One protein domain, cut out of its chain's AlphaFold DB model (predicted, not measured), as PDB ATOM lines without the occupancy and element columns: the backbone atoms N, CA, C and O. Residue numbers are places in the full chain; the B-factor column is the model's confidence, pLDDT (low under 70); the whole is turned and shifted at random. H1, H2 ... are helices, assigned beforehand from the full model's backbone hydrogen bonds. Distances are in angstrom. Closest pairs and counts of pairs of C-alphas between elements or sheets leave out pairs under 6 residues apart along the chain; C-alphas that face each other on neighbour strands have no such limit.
ATOM      1  N   PHE A   2     -36.386  44.568 -39.194       87.62
ATOM      2  CA  PHE A   2     -35.956  44.246 -40.565       87.62
ATOM      3  C   PHE A   2     -35.748  42.741 -40.828       87.62
ATOM      4  O   PHE A   2     -36.455  42.175 -41.652       87.62
ATOM      5  N   LYS A   3     -34.883  42.069 -40.047       87.88
ATOM      6  CA  LYS A   3     -34.632  40.621 -40.185       87.88
ATOM      7  C   LYS A   3     -35.900  39.763 -40.061       87.88
ATOM      8  O   LYS A   3     -36.124  38.866 -40.856       87.88
ATOM      9  N   ALA A   4     -36.758  40.067 -39.088       89.19
ATOM     10  CA  ALA A   4     -38.002  39.324 -38.910       89.19
ATOM     11  C   ALA A   4     -38.935  39.489 -40.120       89.19
ATOM     12  O   ALA A   4     -39.607  38.548 -40.510       89.19
ATOM     13  N   MET A   5     -38.955  40.662 -40.755       91.88
ATOM     14  CA  MET A   5     -39.753  40.893 -41.961       91.88
ATOM     15  C   MET A   5     -39.195  40.168 -43.183       91.88
ATOM     16  O   MET A   5     -39.964  39.574 -43.938       91.88
ATOM     17  N   THR A   6     -37.873  40.150 -43.354       91.44
ATOM     18  CA  THR A   6     -37.244  39.374 -44.429       91.44
ATOM     19  C   THR A   6     -37.475  37.873 -44.246       91.44
ATOM     20  O   THR A   6     -37.796  37.194 -45.216       91.44
ATOM     21  N   ASP A   7     -37.427  37.368 -43.007       92.12
ATOM     22  CA  ASP A   7     -37.711  35.958 -42.687       92.12
ATOM     23  C   ASP A   7     -39.177  35.578 -42.986       92.12
ATOM     24  O   ASP A   7     -39.484  34.429 -43.295       92.12
ATOM     25  N   LEU A   8     -40.094  36.554 -42.954       91.94
ATOM     26  CA  LEU A   8     -41.498  36.401 -43.355       91.94
ATOM     27  C   LEU A   8     -41.725  36.561 -44.869       91.94
ATOM     28  O   LEU A   8     -42.872  36.531 -45.327       91.94
ATOM     29  N   GLY A   9     -40.662  36.757 -45.653       92.69
ATOM     30  CA  GLY A   9     -40.722  36.904 -47.106       92.69
ATOM     31  C   GLY A   9     -41.311  38.237 -47.568       92.69
ATOM     32  O   GLY A   9     -42.006  38.270 -48.583       92.69
ATOM     33  N   PHE A  10     -41.146  39.317 -46.800       93.00
ATOM     34  CA  PHE A  10     -41.355  40.678 -47.311       93.00
ATOM     35  C   PHE A  10     -40.129  41.136 -48.105       93.00
ATOM     36  O   PHE A  10     -39.000  40.735 -47.805       93.00
ATOM     37  N   ALA A  11     -40.352  41.975 -49.113       95.88
ATOM     38  CA  ALA A  11     -39.285  42.574 -49.897       95.88
ATOM     39  C   ALA A  11     -38.402  43.480 -49.022       95.88
ATOM     40  O   ALA A  11     -38.801  43.955 -47.955       95.88
ATOM     41  N   GLN A  12     -37.180  43.750 -49.483       95.81
ATOM     42  CA  GLN A  12     -36.233  44.570 -48.727       95.81
ATOM     43  C   GLN A  12     -36.774  45.983 -48.447       95.81
ATOM     44  O   GLN A  12     -36.630  46.469 -47.325       95.81
ATOM     45  N   GLY A  13     -37.418  46.617 -49.434       96.19
ATOM     46  CA  GLY A  13     -38.043  47.936 -49.277       96.19
ATOM     47  C   GLY A  13     -39.157  47.932 -48.227       96.19
ATOM     48  O   GLY A  13     -39.137  48.746 -47.305       96.19
ATOM     49  N   GLU A  14     -40.050  46.941 -48.289       96.50
ATOM     50  CA  GLU A  14     -41.145  46.746 -47.333       96.50
ATOM     51  C   GLU A  14     -40.614  46.583 -45.898       96.50
ATOM     52  O   GLU A  14     -41.080  47.231 -44.956       96.50
ATOM     53  N   ALA A  15     -39.583  45.747 -45.733       95.81
ATOM     54  CA  ALA A  15     -38.940  45.499 -44.449       95.81
ATOM     55  C   ALA A  15     -38.250  46.754 -43.882       95.81
ATOM     56  O   ALA A  15     -38.272  46.969 -42.663       95.81
ATOM     57  N   LEU A  16     -37.643  47.587 -44.737       96.12
ATOM     58  CA  LEU A  16     -37.044  48.867 -44.344       96.12
ATOM     59  C   LEU A  16     -38.106  49.893 -43.947       96.12
ATOM     60  O   LEU A  16     -37.940  50.559 -42.924       96.12
ATOM     61  N   ALA A  17     -39.200  49.999 -44.705       96.56
ATOM     62  CA  ALA A  17     -40.291  50.927 -44.420       96.56
ATOM     63  C   ALA A  17     -40.919  50.642 -43.050       96.56
ATOM     64  O   ALA A  17     -40.964  51.524 -42.186       96.56
ATOM     65  N   VAL A  18     -41.294  49.384 -42.800       96.06
ATOM     66  CA  VAL A  18     -41.823  48.969 -41.495       96.06
ATOM     67  C   VAL A  18     -40.774  49.132 -40.396       96.06
ATOM     68  O   VAL A  18     -41.085  49.631 -39.318       96.06
ATOM     69  N   GLY A  19     -39.519  48.749 -40.646       93.44
ATOM     70  CA  GLY A  19     -38.430  48.918 -39.683       93.44
ATOM     71  C   GLY A  19     -38.231  50.374 -39.250       93.44
ATOM     72  O   GLY A  19     -38.091  50.636 -38.057       93.44
ATOM     73  N   GLY A  20     -38.281  51.311 -40.199       93.94
ATOM     74  CA  GLY A  20     -38.177  52.745 -39.937       93.94
ATOM     75  C   GLY A  20     -39.355  53.285 -39.130       93.94
ATOM     76  O   GLY A  20     -39.143  53.981 -38.140       93.94
ATOM     77  N   LEU A  21     -40.590  52.918 -39.490       94.44
ATOM     78  CA  LEU A  21     -41.786  53.301 -38.725       94.44
ATOM     79  C   LEU A  21     -41.761  52.749 -37.298       94.44
ATOM     80  O   LEU A  21     -42.151  53.436 -36.356       94.44
ATOM     81  N   MET A  22     -41.247  51.533 -37.121       91.44
ATOM     82  CA  MET A  22     -41.074  50.934 -35.801       91.44
ATOM     83  C   MET A  22     -40.058  51.690 -34.950       91.44
ATOM     84  O   MET A  22     -40.296  51.868 -33.757       91.44
ATOM     85  N   GLU A  23     -38.965  52.173 -35.534       90.31
ATOM     86  CA  GLU A  23     -38.013  53.010 -34.802       90.31
ATOM     87  C   GLU A  23     -38.643  54.353 -34.413       90.31
ATOM     88  O   GLU A  23     -38.596  54.748 -33.251       90.31
ATOM     89  N   ILE A  24     -39.358  54.987 -35.346       89.94
ATOM     90  CA  ILE A  24     -40.096  56.235 -35.106       89.94
ATOM     91  C   ILE A  24     -41.103  56.080 -33.960       89.94
ATOM     92  O   ILE A  24     -41.182  56.941 -33.084       89.94
ATOM     93  N   SER A  25     -41.849  54.973 -33.940       88.00
ATOM     94  CA  SER A  25     -42.899  54.714 -32.947       88.00
ATOM     95  C   SER A  25     -42.398  54.622 -31.500       88.00
ATOM     96  O   SER A  25     -43.186  54.796 -30.569       88.00
ATOM     97  N   ARG A  26     -41.092  54.383 -31.302       80.94
ATOM     98  CA  ARG A  26     -40.451  54.316 -29.979       80.94
ATOM     99  C   ARG A  26     -40.181  55.691 -29.381       80.94
ATOM    100  O   ARG A  26     -39.941  55.781 -28.177       80.94
ATOM    101  N   HIS A  27     -40.204  56.749 -30.190       80.62
ATOM    102  CA  HIS A  27     -39.948  58.100 -29.710       80.62
ATOM    103  C   HIS A  27     -41.207  58.697 -29.055       80.62
ATOM    104  O   HIS A  27     -42.257  58.751 -29.696       80.62
ATOM    105  N   PRO A  28     -41.124  59.175 -27.797       67.75
ATOM    106  CA  PRO A  28     -42.281  59.663 -27.037       67.75
ATOM    107  C   PRO A  28     -42.959  60.897 -27.638       67.75
ATOM    108  O   PRO A  28     -44.158  61.086 -27.439       67.75
ATOM    109  N   ASP A  29     -42.212  61.717 -28.375       76.56
ATOM    110  CA  ASP A  29     -42.721  62.963 -28.954       76.56
ATOM    111  C   ASP A  29     -43.368  62.765 -30.330       76.56
ATOM    112  O   ASP A  29     -44.022  63.673 -30.852       76.56
ATOM    113  N   THR A  30     -43.239  61.572 -30.918       82.25
ATOM    114  CA  THR A  30     -43.803  61.303 -32.236       82.25
ATOM    115  C   THR A  30     -45.251  60.852 -32.133       82.25
ATOM    116  O   THR A  30     -45.587  59.875 -31.461       82.25
ATOM    117  N   ARG A  31     -46.127  61.549 -32.858       85.62
ATOM    118  CA  ARG A  31     -47.526  61.152 -33.021       85.62
ATOM    119  C   ARG A  31     -47.692  60.252 -34.233       85.62
ATOM    120  O   ARG A  31     -47.023  60.445 -35.246       85.62
ATOM    121  N   PHE A  32     -48.615  59.302 -34.139       91.69
ATOM    122  CA  PHE A  32     -49.052  58.552 -35.307       91.69
ATOM    123  C   PHE A  32     -49.685  59.502 -36.331       91.69
ATOM    124  O   PHE A  32     -50.626  60.233 -36.017       91.69
ATOM    125  N   ASN A  33     -49.171  59.468 -37.557       93.31
ATOM    126  CA  ASN A  33     -49.746  60.140 -38.713       93.31
ATOM    127  C   ASN A  33     -50.021  59.070 -39.774       93.31
ATOM    128  O   ASN A  33     -49.079  58.490 -40.311       93.31
ATOM    129  N   GLY A  34     -51.301  58.787 -40.025       92.12
ATOM    130  CA  GLY A  34     -51.715  57.721 -40.937       92.12
ATOM    131  C   GLY A  34     -51.260  57.953 -42.376       92.12
ATOM    132  O   GLY A  34     -50.743  57.023 -42.981       92.12
ATOM    133  N   GLU A  35     -51.377  59.184 -42.871       94.12
ATOM    134  CA  GLU A  35     -50.994  59.575 -44.235       94.12
ATOM    135  C   GLU A  35     -49.481  59.426 -44.434       94.12
ATOM    136  O   GLU A  35     -49.036  58.661 -45.280       94.12
ATOM    137  N   ALA A  36     -48.679  59.996 -43.529       94.44
ATOM    138  CA  ALA A  36     -47.222  59.860 -43.600       94.44
ATOM    139  C   ALA A  36     -46.735  58.404 -43.428       94.44
ATOM    140  O   ALA A  36     -45.687  58.024 -43.953       94.44
ATOM    141  N   CYS A  37     -47.461  57.578 -42.663       95.50
ATOM    142  CA  CYS A  37     -47.164  56.147 -42.574       95.50
ATOM    143  C   CYS A  37     -47.496  55.425 -43.880       95.50
ATOM    144  O   CYS A  37     -46.717  54.570 -44.296       95.50
ATOM    145  N   LEU A  38     -48.634  55.753 -44.497       96.50
ATOM    146  CA  LEU A  38     -49.081  55.184 -45.763       96.50
ATOM    147  C   LEU A  38     -48.077  55.496 -46.876       96.50
ATOM    148  O   LEU A  38     -47.560  54.561 -47.482       96.50
ATOM    149  N   ASP A  39     -47.709  56.768 -47.043       96.94
ATOM    150  CA  ASP A  39     -46.740  57.218 -48.051       96.94
ATOM    151  C   ASP A  39     -45.429  56.440 -47.946       96.94
ATOM    152  O   ASP A  39     -44.958  55.842 -48.912       96.94
ATOM    153  N   ARG A  40     -44.881  56.342 -46.729       97.25
ATOM    154  CA  ARG A  40     -43.621  55.635 -46.481       97.25
ATOM    155  C   ARG A  40     -43.704  54.135 -46.766       97.25
ATOM    156  O   ARG A  40     -42.707  53.524 -47.151       97.25
ATOM    157  N   LEU A  41     -44.853  53.510 -46.518       97.62
ATOM    158  CA  LEU A  41     -45.068  52.097 -46.832       97.62
ATOM    159  C   LEU A  41     -45.185  51.888 -48.347       97.62
ATOM    160  O   LEU A  41     -44.560  50.964 -48.870       97.62
ATOM    161  N   CYS A  42     -45.901  52.768 -49.048       97.38
ATOM    162  CA  CYS A  42     -46.007  52.760 -50.507       97.38
ATOM    163  C   CYS A  42     -44.640  52.986 -51.179       97.38
ATOM    164  O   CYS A  42     -44.264  52.222 -52.065       97.38
ATOM    165  N   GLU A  43     -43.835  53.942 -50.698       97.38
ATOM    166  CA  GLU A  43     -42.438  54.143 -51.129       97.38
ATOM    167  C   GLU A  43     -41.566  52.898 -50.896       97.38
ATOM    168  O   GLU A  43     -40.644  52.614 -51.661       97.38
ATOM    169  N   GLY A  44     -41.870  52.126 -49.848       95.38
ATOM    170  CA  GLY A  44     -41.239  50.840 -49.555       95.38
ATOM    171  C   GLY A  44     -41.645  49.702 -50.498       95.38
ATOM    172  O   GLY A  44     -41.027  48.638 -50.450       95.38
ATOM    173  N   GLY A  45     -42.647  49.904 -51.356       96.25
ATOM    174  CA  GLY A  45     -43.118  48.927 -52.337       96.25
ATOM    175  C   GLY A  45     -44.380  48.161 -51.938       96.25
ATOM    176  O   GLY A  45     -44.745  47.219 -52.640       96.25
ATOM    177  N   PHE A  46     -45.059  48.541 -50.851       96.62
ATOM    178  CA  PHE A  46     -46.390  48.005 -50.563       96.62
ATOM    179  C   PHE A  46     -47.423  48.556 -51.555       96.62
ATOM    180  O   PHE A  46     -47.410  49.742 -51.877       96.62
ATOM    181  N   ALA A  47     -48.365  47.714 -51.987       96.75
ATOM    182  CA  ALA A  47     -49.587  48.204 -52.621       96.75
ATOM    183  C   ALA A  47     -50.417  49.008 -51.607       96.75
ATOM    184  O   ALA A  47     -50.403  48.688 -50.420       96.75
ATOM    185  N   GLU A  48     -51.163  50.010 -52.071       95.44
ATOM    186  CA  GLU A  48     -51.888  50.962 -51.214       95.44
ATOM    187  C   GLU A  48     -52.813  50.269 -50.195       95.44
ATOM    188  O   GLU A  48     -52.680  50.489 -48.993       95.44
ATOM    189  N   GLU A  49     -53.650  49.322 -50.634       94.50
ATOM    190  CA  GLU A  49     -54.536  48.550 -49.741       94.50
ATOM    191  C   GLU A  49     -53.760  47.743 -48.681       94.50
ATOM    192  O   GLU A  49     -54.180  47.609 -47.525       94.50
ATOM    193  N   THR A  50     -52.600  47.195 -49.057       96.38
ATOM    194  CA  THR A  50     -51.717  46.486 -48.125       96.38
ATOM    195  C   THR A  50     -51.085  47.458 -47.135       96.38
ATOM    196  O   THR A  50     -51.015  47.170 -45.937       96.38
ATOM    197  N   ALA A  51     -50.634  48.611 -47.624       97.12
ATOM    198  CA  ALA A  51     -49.992  49.655 -46.848       97.12
ATOM    199  C   ALA A  51     -50.952  50.235 -45.798       97.12
ATOM    200  O   ALA A  51     -50.561  50.365 -44.640       97.12
ATOM    201  N   GLU A  52     -52.223  50.464 -46.135       96.31
ATOM    202  CA  GLU A  52     -53.254  50.878 -45.174       96.31
ATOM    203  C   GLU A  52     -53.429  49.858 -44.040       96.31
ATOM    204  O   GLU A  52     -53.441  50.209 -42.852       96.31
ATOM    205  N   ALA A  53     -53.522  48.570 -44.385       95.75
ATOM    206  CA  ALA A  53     -53.673  47.506 -43.398       95.75
ATOM    207  C   ALA A  53     -52.437  47.385 -42.487       95.75
ATOM    208  O   ALA A  53     -52.569  47.195 -41.272       95.75
ATOM    209  N   VAL A  54     -51.234  47.539 -43.049       96.12
ATOM    210  CA  VAL A  54     -49.970  47.547 -42.299       96.12
ATOM    211  C   VAL A  54     -49.867  48.793 -41.414       96.12
ATOM    212  O   VAL A  54     -49.537  48.658 -40.235       96.12
ATOM    213  N   ALA A  55     -50.218  49.982 -41.908       95.69
ATOM    214  CA  ALA A  55     -50.240  51.221 -41.131       95.69
ATOM    215  C   ALA A  55     -51.204  51.123 -39.940       95.69
ATOM    216  O   ALA A  55     -50.854  51.503 -38.821       95.69
ATOM    217  N   SER A  56     -52.386  50.535 -40.150       92.38
ATOM    218  CA  SER A  56     -53.364  50.258 -39.094       92.38
ATOM    219  C   SER A  56     -52.791  49.349 -37.999       92.38
ATOM    220  O   SER A  56     -52.963  49.624 -36.811       92.38
ATOM    221  N   ALA A  57     -52.027  48.314 -38.366       93.00
ATOM    222  CA  ALA A  57     -51.331  47.471 -37.394       93.00
ATOM    223  C   ALA A  57     -50.204  48.229 -36.663       93.00
ATOM    224  O   ALA A  57     -50.083  48.127 -35.438       93.00
ATOM    225  N   LEU A  58     -49.409  49.022 -37.388       93.31
ATOM    226  CA  LEU A  58     -48.293  49.795 -36.835       93.31
ATOM    227  C   LEU A  58     -48.742  50.913 -35.900       93.31
ATOM    228  O   LEU A  58     -48.029  51.197 -34.940       93.31
ATOM    229  N   ARG A  59     -49.938  51.481 -36.098       92.12
ATOM    230  CA  ARG A  59     -50.560  52.461 -35.193       92.12
ATOM    231  C   ARG A  59     -50.462  52.044 -33.725       92.12
ATOM    232  O   ARG A  59     -50.174  52.863 -32.861       92.12
ATOM    233  N   HIS A  60     -50.641  50.756 -33.442       89.50
ATOM    234  CA  HIS A  60     -50.611  50.205 -32.085       89.50
ATOM    235  C   HIS A  60     -49.214  50.112 -31.455       89.50
ATOM    236  O   HIS A  60     -49.104  49.737 -30.286       89.50
ATOM    237  N   CYS A  61     -48.161  50.428 -32.207       89.62
ATOM    238  CA  CYS A  61     -46.789  50.536 -31.715       89.62
ATOM    239  C   CYS A  61     -46.442  51.972 -31.291       89.62
ATOM    240  O   CYS A  61     -45.498  52.163 -30.534       89.62
ATOM    241  N   PHE A  62     -47.215  52.978 -31.725       89.69
ATOM    242  CA  PHE A  62     -46.970  54.379 -31.379       89.69
ATOM    243  C   PHE A  62     -47.434  54.691 -29.963       89.69
ATOM    244  O   PHE A  62     -48.590  54.482 -29.591       89.69
ATOM    245  N   LEU A  63     -46.537  55.290 -29.186       76.69
ATOM    246  CA  LEU A  63     -46.806  55.702 -27.811       76.69
ATOM    247  C   LEU A  63     -47.920  56.752 -27.715       76.69
ATOM    248  O   LEU A  63     -48.671  56.744 -26.741       76.69
ATOM    249  N   SER A  64     -48.095  57.598 -28.737       80.56
ATOM    250  CA  SER A  64     -49.215  58.548 -28.802       80.56
ATOM    251  C   SER A  64     -50.581  57.859 -28.804       80.56
ATOM    252  O   SER A  64     -51.551  58.395 -28.278       80.56
ATOM    253  N   GLU A  65     -50.652  56.647 -29.355       82.12
ATOM    254  CA  GLU A  65     -51.891  55.881 -29.513       82.12
ATOM    255  C   GLU A  65     -52.184  54.984 -28.307       82.12
ATOM    256  O   GLU A  65     -53.232  54.342 -28.223       82.12
ATOM    257  N   LYS A  66     -51.278  54.977 -27.324       73.19
ATOM    258  CA  LYS A  66     -51.301  54.123 -26.134       73.19
ATOM    259  C   LYS A  66     -52.586  54.231 -25.302       73.19
ATOM    260  O   LYS A  66     -52.909  53.292 -24.568       73.19
ATOM    261  N   ALA A  67     -53.294  55.359 -25.386       62.09
ATOM    262  CA  ALA A  67     -54.542  55.619 -24.665       62.09
ATOM    263  C   ALA A  67     -55.808  55.539 -25.538       62.09
ATOM    264  O   ALA A  67     -56.906  55.455 -24.994       62.09
ATOM    265  N   THR A  68     -55.678  55.581 -26.864       67.00
ATOM    266  CA  THR A  68     -56.803  55.715 -27.807       67.00
ATOM    267  C   THR A  68     -57.049  54.447 -28.619       67.00
ATOM    268  O   THR A  68     -58.187  54.185 -29.005       67.00
ATOM    269  N   ALA A  69     -56.014  53.645 -28.864       69.31
ATOM    270  CA  ALA A  69     -56.105  52.449 -29.686       69.31
ATOM    271  C   ALA A  69     -56.330  51.182 -28.841       69.31
ATOM    272  O   ALA A  69     -55.830  51.042 -27.725       69.31
ATOM    273  N   GLN A  70     -57.077  50.221 -29.387       72.69
ATOM    274  CA  GLN A  70     -57.225  48.883 -28.813       72.69
ATOM    275  C   GLN A  70     -56.716  47.861 -29.818       72.69
ATOM    276  O   GLN A  70     -57.260  47.739 -30.913       72.69
ATOM    277  N   TYR A  71     -55.662  47.131 -29.461       80.88
ATOM    278  CA  TYR A  71     -55.106  46.111 -30.345       80.88
ATOM    279  C   TYR A  71     -56.013  44.886 -30.393       80.88
ATOM    280  O   TYR A  71     -55.974  44.004 -29.528       80.88
ATOM    281  N   GLU A  72     -56.841  44.833 -31.428       83.62
ATOM    282  CA  GLU A  72     -57.705  43.706 -31.732       83.62
ATOM    283  C   GLU A  72     -57.054  42.824 -32.796       83.62
ATOM    284  O   GLU A  72     -57.330  42.958 -33.987       83.62
ATOM    285  N   ARG A  73     -56.205  41.884 -32.354       86.94
ATOM    286  CA  ARG A  73     -55.449  40.978 -33.239       86.94
ATOM    287  C   ARG A  73     -56.317  40.354 -34.336       86.94
ATOM    288  O   ARG A  73     -55.908  40.332 -35.487       86.94
ATOM    289  N   THR A  74     -57.524  39.889 -34.003       89.06
ATOM    290  CA  THR A  74     -58.456  39.302 -34.981       89.06
ATOM    291  C   THR A  74     -58.881  40.307 -36.053       89.06
ATOM    292  O   THR A  74     -58.841  39.969 -37.231       89.06
ATOM    293  N   LYS A  75     -59.243  41.543 -35.678       90.25
ATOM    294  CA  LYS A  75     -59.619  42.587 -36.645       90.25
ATOM    295  C   LYS A  75     -58.433  42.990 -37.518       90.25
ATOM    296  O   LYS A  75     -58.591  43.076 -38.731       90.25
ATOM    297  N   LEU A  76     -57.257  43.171 -36.917       93.06
ATOM    298  CA  LEU A  76     -56.029  43.517 -37.638       93.06
ATOM    299  C   LEU A  76     -55.618  42.414 -38.615       93.06
ATOM    300  O   LEU A  76     -55.311  42.700 -39.765       93.06
ATOM    301  N   LYS A  77     -55.692  41.143 -38.202       95.62
ATOM    302  CA  LYS A  77     -55.429  40.002 -39.087       95.62
ATOM    303  C   LYS A  77     -56.386  39.997 -40.275       95.62
ATOM    304  O   LYS A  77     -55.939  39.845 -41.404       95.62
ATOM    305  N   THR A  78     -57.683  40.197 -40.034       96.06
ATOM    306  CA  THR A  78     -58.680  40.290 -41.109       96.06
ATOM    307  C   THR A  78     -58.386  41.451 -42.059       96.06
ATOM    308  O   THR A  78     -58.511  41.274 -43.266       96.06
ATOM    309  N   ALA A  79     -57.970  42.612 -41.544       95.75
ATOM    310  CA  ALA A  79     -57.590  43.758 -42.369       95.75
ATOM    311  C   ALA A  79     -56.364  43.454 -43.247       95.75
ATOM    312  O   ALA A  79     -56.418  43.675 -44.450       95.75
ATOM    313  N   LEU A  80     -55.308  42.858 -42.680       96.88
ATOM    314  CA  LEU A  80     -54.101  42.462 -43.423       96.88
ATOM    315  C   LEU A  80     -54.408  41.438 -44.523       96.88
ATOM    316  O   LEU A  80     -53.873  41.538 -45.622       96.88
ATOM    317  N   VAL A  81     -55.291  40.474 -44.243       97.19
ATOM    318  CA  VAL A  81     -55.721  39.478 -45.239       97.19
ATOM    319  C   VAL A  81     -56.534  40.115 -46.359       97.19
ATOM    320  O   VAL A  81     -56.335  39.770 -47.521       97.19
ATOM    321  N   ARG A  82     -57.422  41.061 -46.033       95.56
ATOM    322  CA  ARG A  82     -58.179  41.818 -47.040       95.56
ATOM    323  C   ARG A  82     -57.275  42.692 -47.904       95.56
ATOM    324  O   ARG A  82     -57.507  42.748 -49.098       95.56
ATOM    325  N   GLY A  83     -56.228  43.273 -47.321       94.19
ATOM    326  CA  GLY A  83     -55.189  44.010 -48.043       94.19
ATOM    327  C   GLY A  83     -54.174  43.122 -48.775       94.19
ATOM    328  O   GLY A  83     -53.105  43.605 -49.121       94.19
ATOM    329  N   GLY A  84     -54.439  41.823 -48.966       94.06
ATOM    330  CA  GLY A  84     -53.631  40.947 -49.826       94.06
ATOM    331  C   GLY A  84     -52.520  40.138 -49.144       94.06
ATOM    332  O   GLY A  84     -51.830  39.370 -49.813       94.06
ATOM    333  N   ILE A  85     -52.337  40.229 -47.821       95.38
ATOM    334  CA  ILE A  85     -51.330  39.419 -47.111       95.38
ATOM    335  C   ILE A  85     -51.901  38.038 -46.780       95.38
ATOM    336  O   ILE A  85     -52.911  37.910 -46.092       95.38
ATOM    337  N   ALA A  86     -51.206  36.971 -47.180       96.25
ATOM    338  CA  ALA A  86     -51.598  35.605 -46.834       96.25
ATOM    339  C   ALA A  86     -51.810  35.426 -45.314       96.25
ATOM    340  O   ALA A  86     -51.001  35.875 -44.502       96.25
ATOM    341  N   ALA A  87     -52.870  34.716 -44.914       94.69
ATOM    342  CA  ALA A  87     -53.305  34.642 -43.515       94.69
ATOM    343  C   ALA A  87     -52.227  34.160 -42.526       94.69
ATOM    344  O   ALA A  87     -52.169  34.658 -41.400       94.69
ATOM    345  N   ALA A  88     -51.366  33.221 -42.937       94.81
ATOM    346  CA  ALA A  88     -50.239  32.755 -42.126       94.81
ATOM    347  C   ALA A  88     -49.161  33.843 -41.956       94.81
ATOM    348  O   ALA A  88     -48.689  34.078 -40.845       94.81
ATOM    349  N   LYS A  89     -48.832  34.560 -43.041       95.25
ATOM    350  CA  LYS A  89     -47.874  35.675 -43.041       95.25
ATOM    351  C   LYS A  89     -48.388  36.852 -42.204       95.25
ATOM    352  O   LYS A  89     -47.630  37.408 -41.416       95.25
ATOM    353  N   ALA A  90     -49.681  37.173 -42.296       96.00
ATOM    354  CA  ALA A  90     -50.328  38.194 -41.470       96.00
ATOM    355  C   ALA A  90     -50.275  37.847 -39.972       96.00
ATOM    356  O   ALA A  90     -49.982  38.707 -39.143       96.00
ATOM    357  N   ASP A  91     -50.524  36.584 -39.613       94.56
ATOM    358  CA  ASP A  91     -50.449  36.129 -38.223       94.56
ATOM    359  C   ASP A  91     -49.025  36.257 -37.661       94.56
ATOM    360  O   ASP A  91     -48.813  36.856 -36.606       94.56
ATOM    361  N   ALA A  92     -48.031  35.778 -38.409       94.31
ATOM    362  CA  ALA A  92     -46.633  35.844 -38.005       94.31
ATOM    363  C   ALA A  92     -46.099  37.292 -37.930       94.31
ATOM    364  O   ALA A  92     -45.340  37.636 -37.017       94.31
ATOM    365  N   PHE A  93     -46.561  38.174 -38.822       94.94
ATOM    366  CA  PHE A  93     -46.285  39.610 -38.757       94.94
ATOM    367  C   PHE A  93     -46.821  40.236 -37.461       94.94
ATOM    368  O   PHE A  93     -46.071  40.880 -36.726       94.94
ATOM    369  N   LEU A  94     -48.086  39.982 -37.115       93.62
ATOM    370  CA  LEU A  94     -48.680  40.476 -35.868       93.62
ATOM    371  C   LEU A  94     -47.964  39.920 -34.629       93.62
ATOM    372  O   LEU A  94     -47.770  40.643 -33.657       93.62
ATOM    373  N   THR A  95     -47.524  38.658 -34.654       91.75
ATOM    374  CA  THR A  95     -46.702  38.069 -33.577       91.75
ATOM    375  C   THR A  95     -45.374  38.805 -33.410       91.75
ATOM    376  O   THR A  95     -44.942  39.059 -32.289       91.75
ATOM    377  N   THR A  96     -44.751  39.220 -34.514       91.38
ATOM    378  CA  THR A  96     -43.521  40.026 -34.484       91.38
ATOM    379  C   THR A  96     -43.769  41.411 -33.872       91.38
ATOM    380  O   THR A  96     -42.925  41.927 -33.136       91.38
ATOM    381  N   LEU A  97     -44.939  42.007 -34.126       89.25
ATOM    382  CA  LEU A  97     -45.323  43.310 -33.574       89.25
ATOM    383  C   LEU A  97     -45.664  43.272 -32.081       89.25
ATOM    384  O   LEU A  97     -45.415  44.254 -31.386       89.25
ATOM    385  N   GLU A  98     -46.200  42.167 -31.556       81.88
ATOM    386  CA  GLU A  98     -46.720  42.088 -30.180       81.88
ATOM    387  C   GLU A  98     -45.731  42.530 -29.093       81.88
ATOM    388  O   GLU A  98     -46.150  43.086 -28.070       81.88
ATOM    389  N   GLY A  99     -44.425  42.330 -29.300       76.69
ATOM    390  CA  GLY A  99     -43.379  42.789 -28.379       76.69
ATOM    391  C   GLY A  99     -43.245  44.315 -28.284       76.69
ATOM    392  O   GLY A  99     -42.730  44.817 -27.293       76.69
TER     393      GLY A  99
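What this domain is: This is residues 2 to 99 of the 238 residues of an uncharacterized protein of Methylobacterium sp. NI91 (UniProt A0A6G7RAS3). Six short helices make a rounded, compact body with H4 nearest the middle, the hairpin of H2 and H3 on one side of it and H5 with H6 on the other. The shortest helix, H1, packs on H2 and comes close to H6. The printed part has 98 residues with six named helices, H1 to H6, and no named strand; its class is all helix, with packing part aligned and part crossed. The radius of gyration of the C-alphas is 12.2 A, and the spans are 32 by 26 by 23 A.

Where its parts are: H2, the longest helix, covers residues 12 to 25 and 19.9 A, from C-alpha 12 at (-36.233, 44.570, -48.727). H1 is residues 2 to 7, 8.7 A. H3 is residues 34 to 43, 14.2 A; H4 residues 48 to 59, 16.1 A; H5 residues 73 to 82, 14.1 A. H6, residues 87 to 97, 15.4 A, ends at C-alpha 97 (-45.323, 43.310, -33.574).

How they stand to each other: H2 and H3 touch as a hairpin, their closest C-alphas, Ala 17 and Leu 41, 5.5 A apart. H1 and H2, also a hairpin, touch at a steep tilt of 43 degrees, opposite ways. H3 touches H4 at a steep tilt of 53 degrees, closest at the C-alphas of Leu 41 and Ala 51, 5.5 A. H4 and H5 form a hairpin at a shallow tilt of 14 degrees; the C-alphas of Ala 53 and Leu 80 are closest, 5.1 A. H5 touches H6 at 49 degrees, a steep tilt. H1 and H6 are close but not clearly touching, with the C-alphas of Ala 4 and Thr 96 at 7.1 A. H3 and H6 are apart. In H1 to H6 every O i to N i+4 pair is within hydrogen-bond range.

The domain as a whole: The C-alphas of Asp 29 and Ala 86 are farthest apart, 33.9 A. The printed part has no cut. The link from H4 to H5, residues 60 to 72, is long. Residue 28 and residues 67 to 69 have pLDDT under 70.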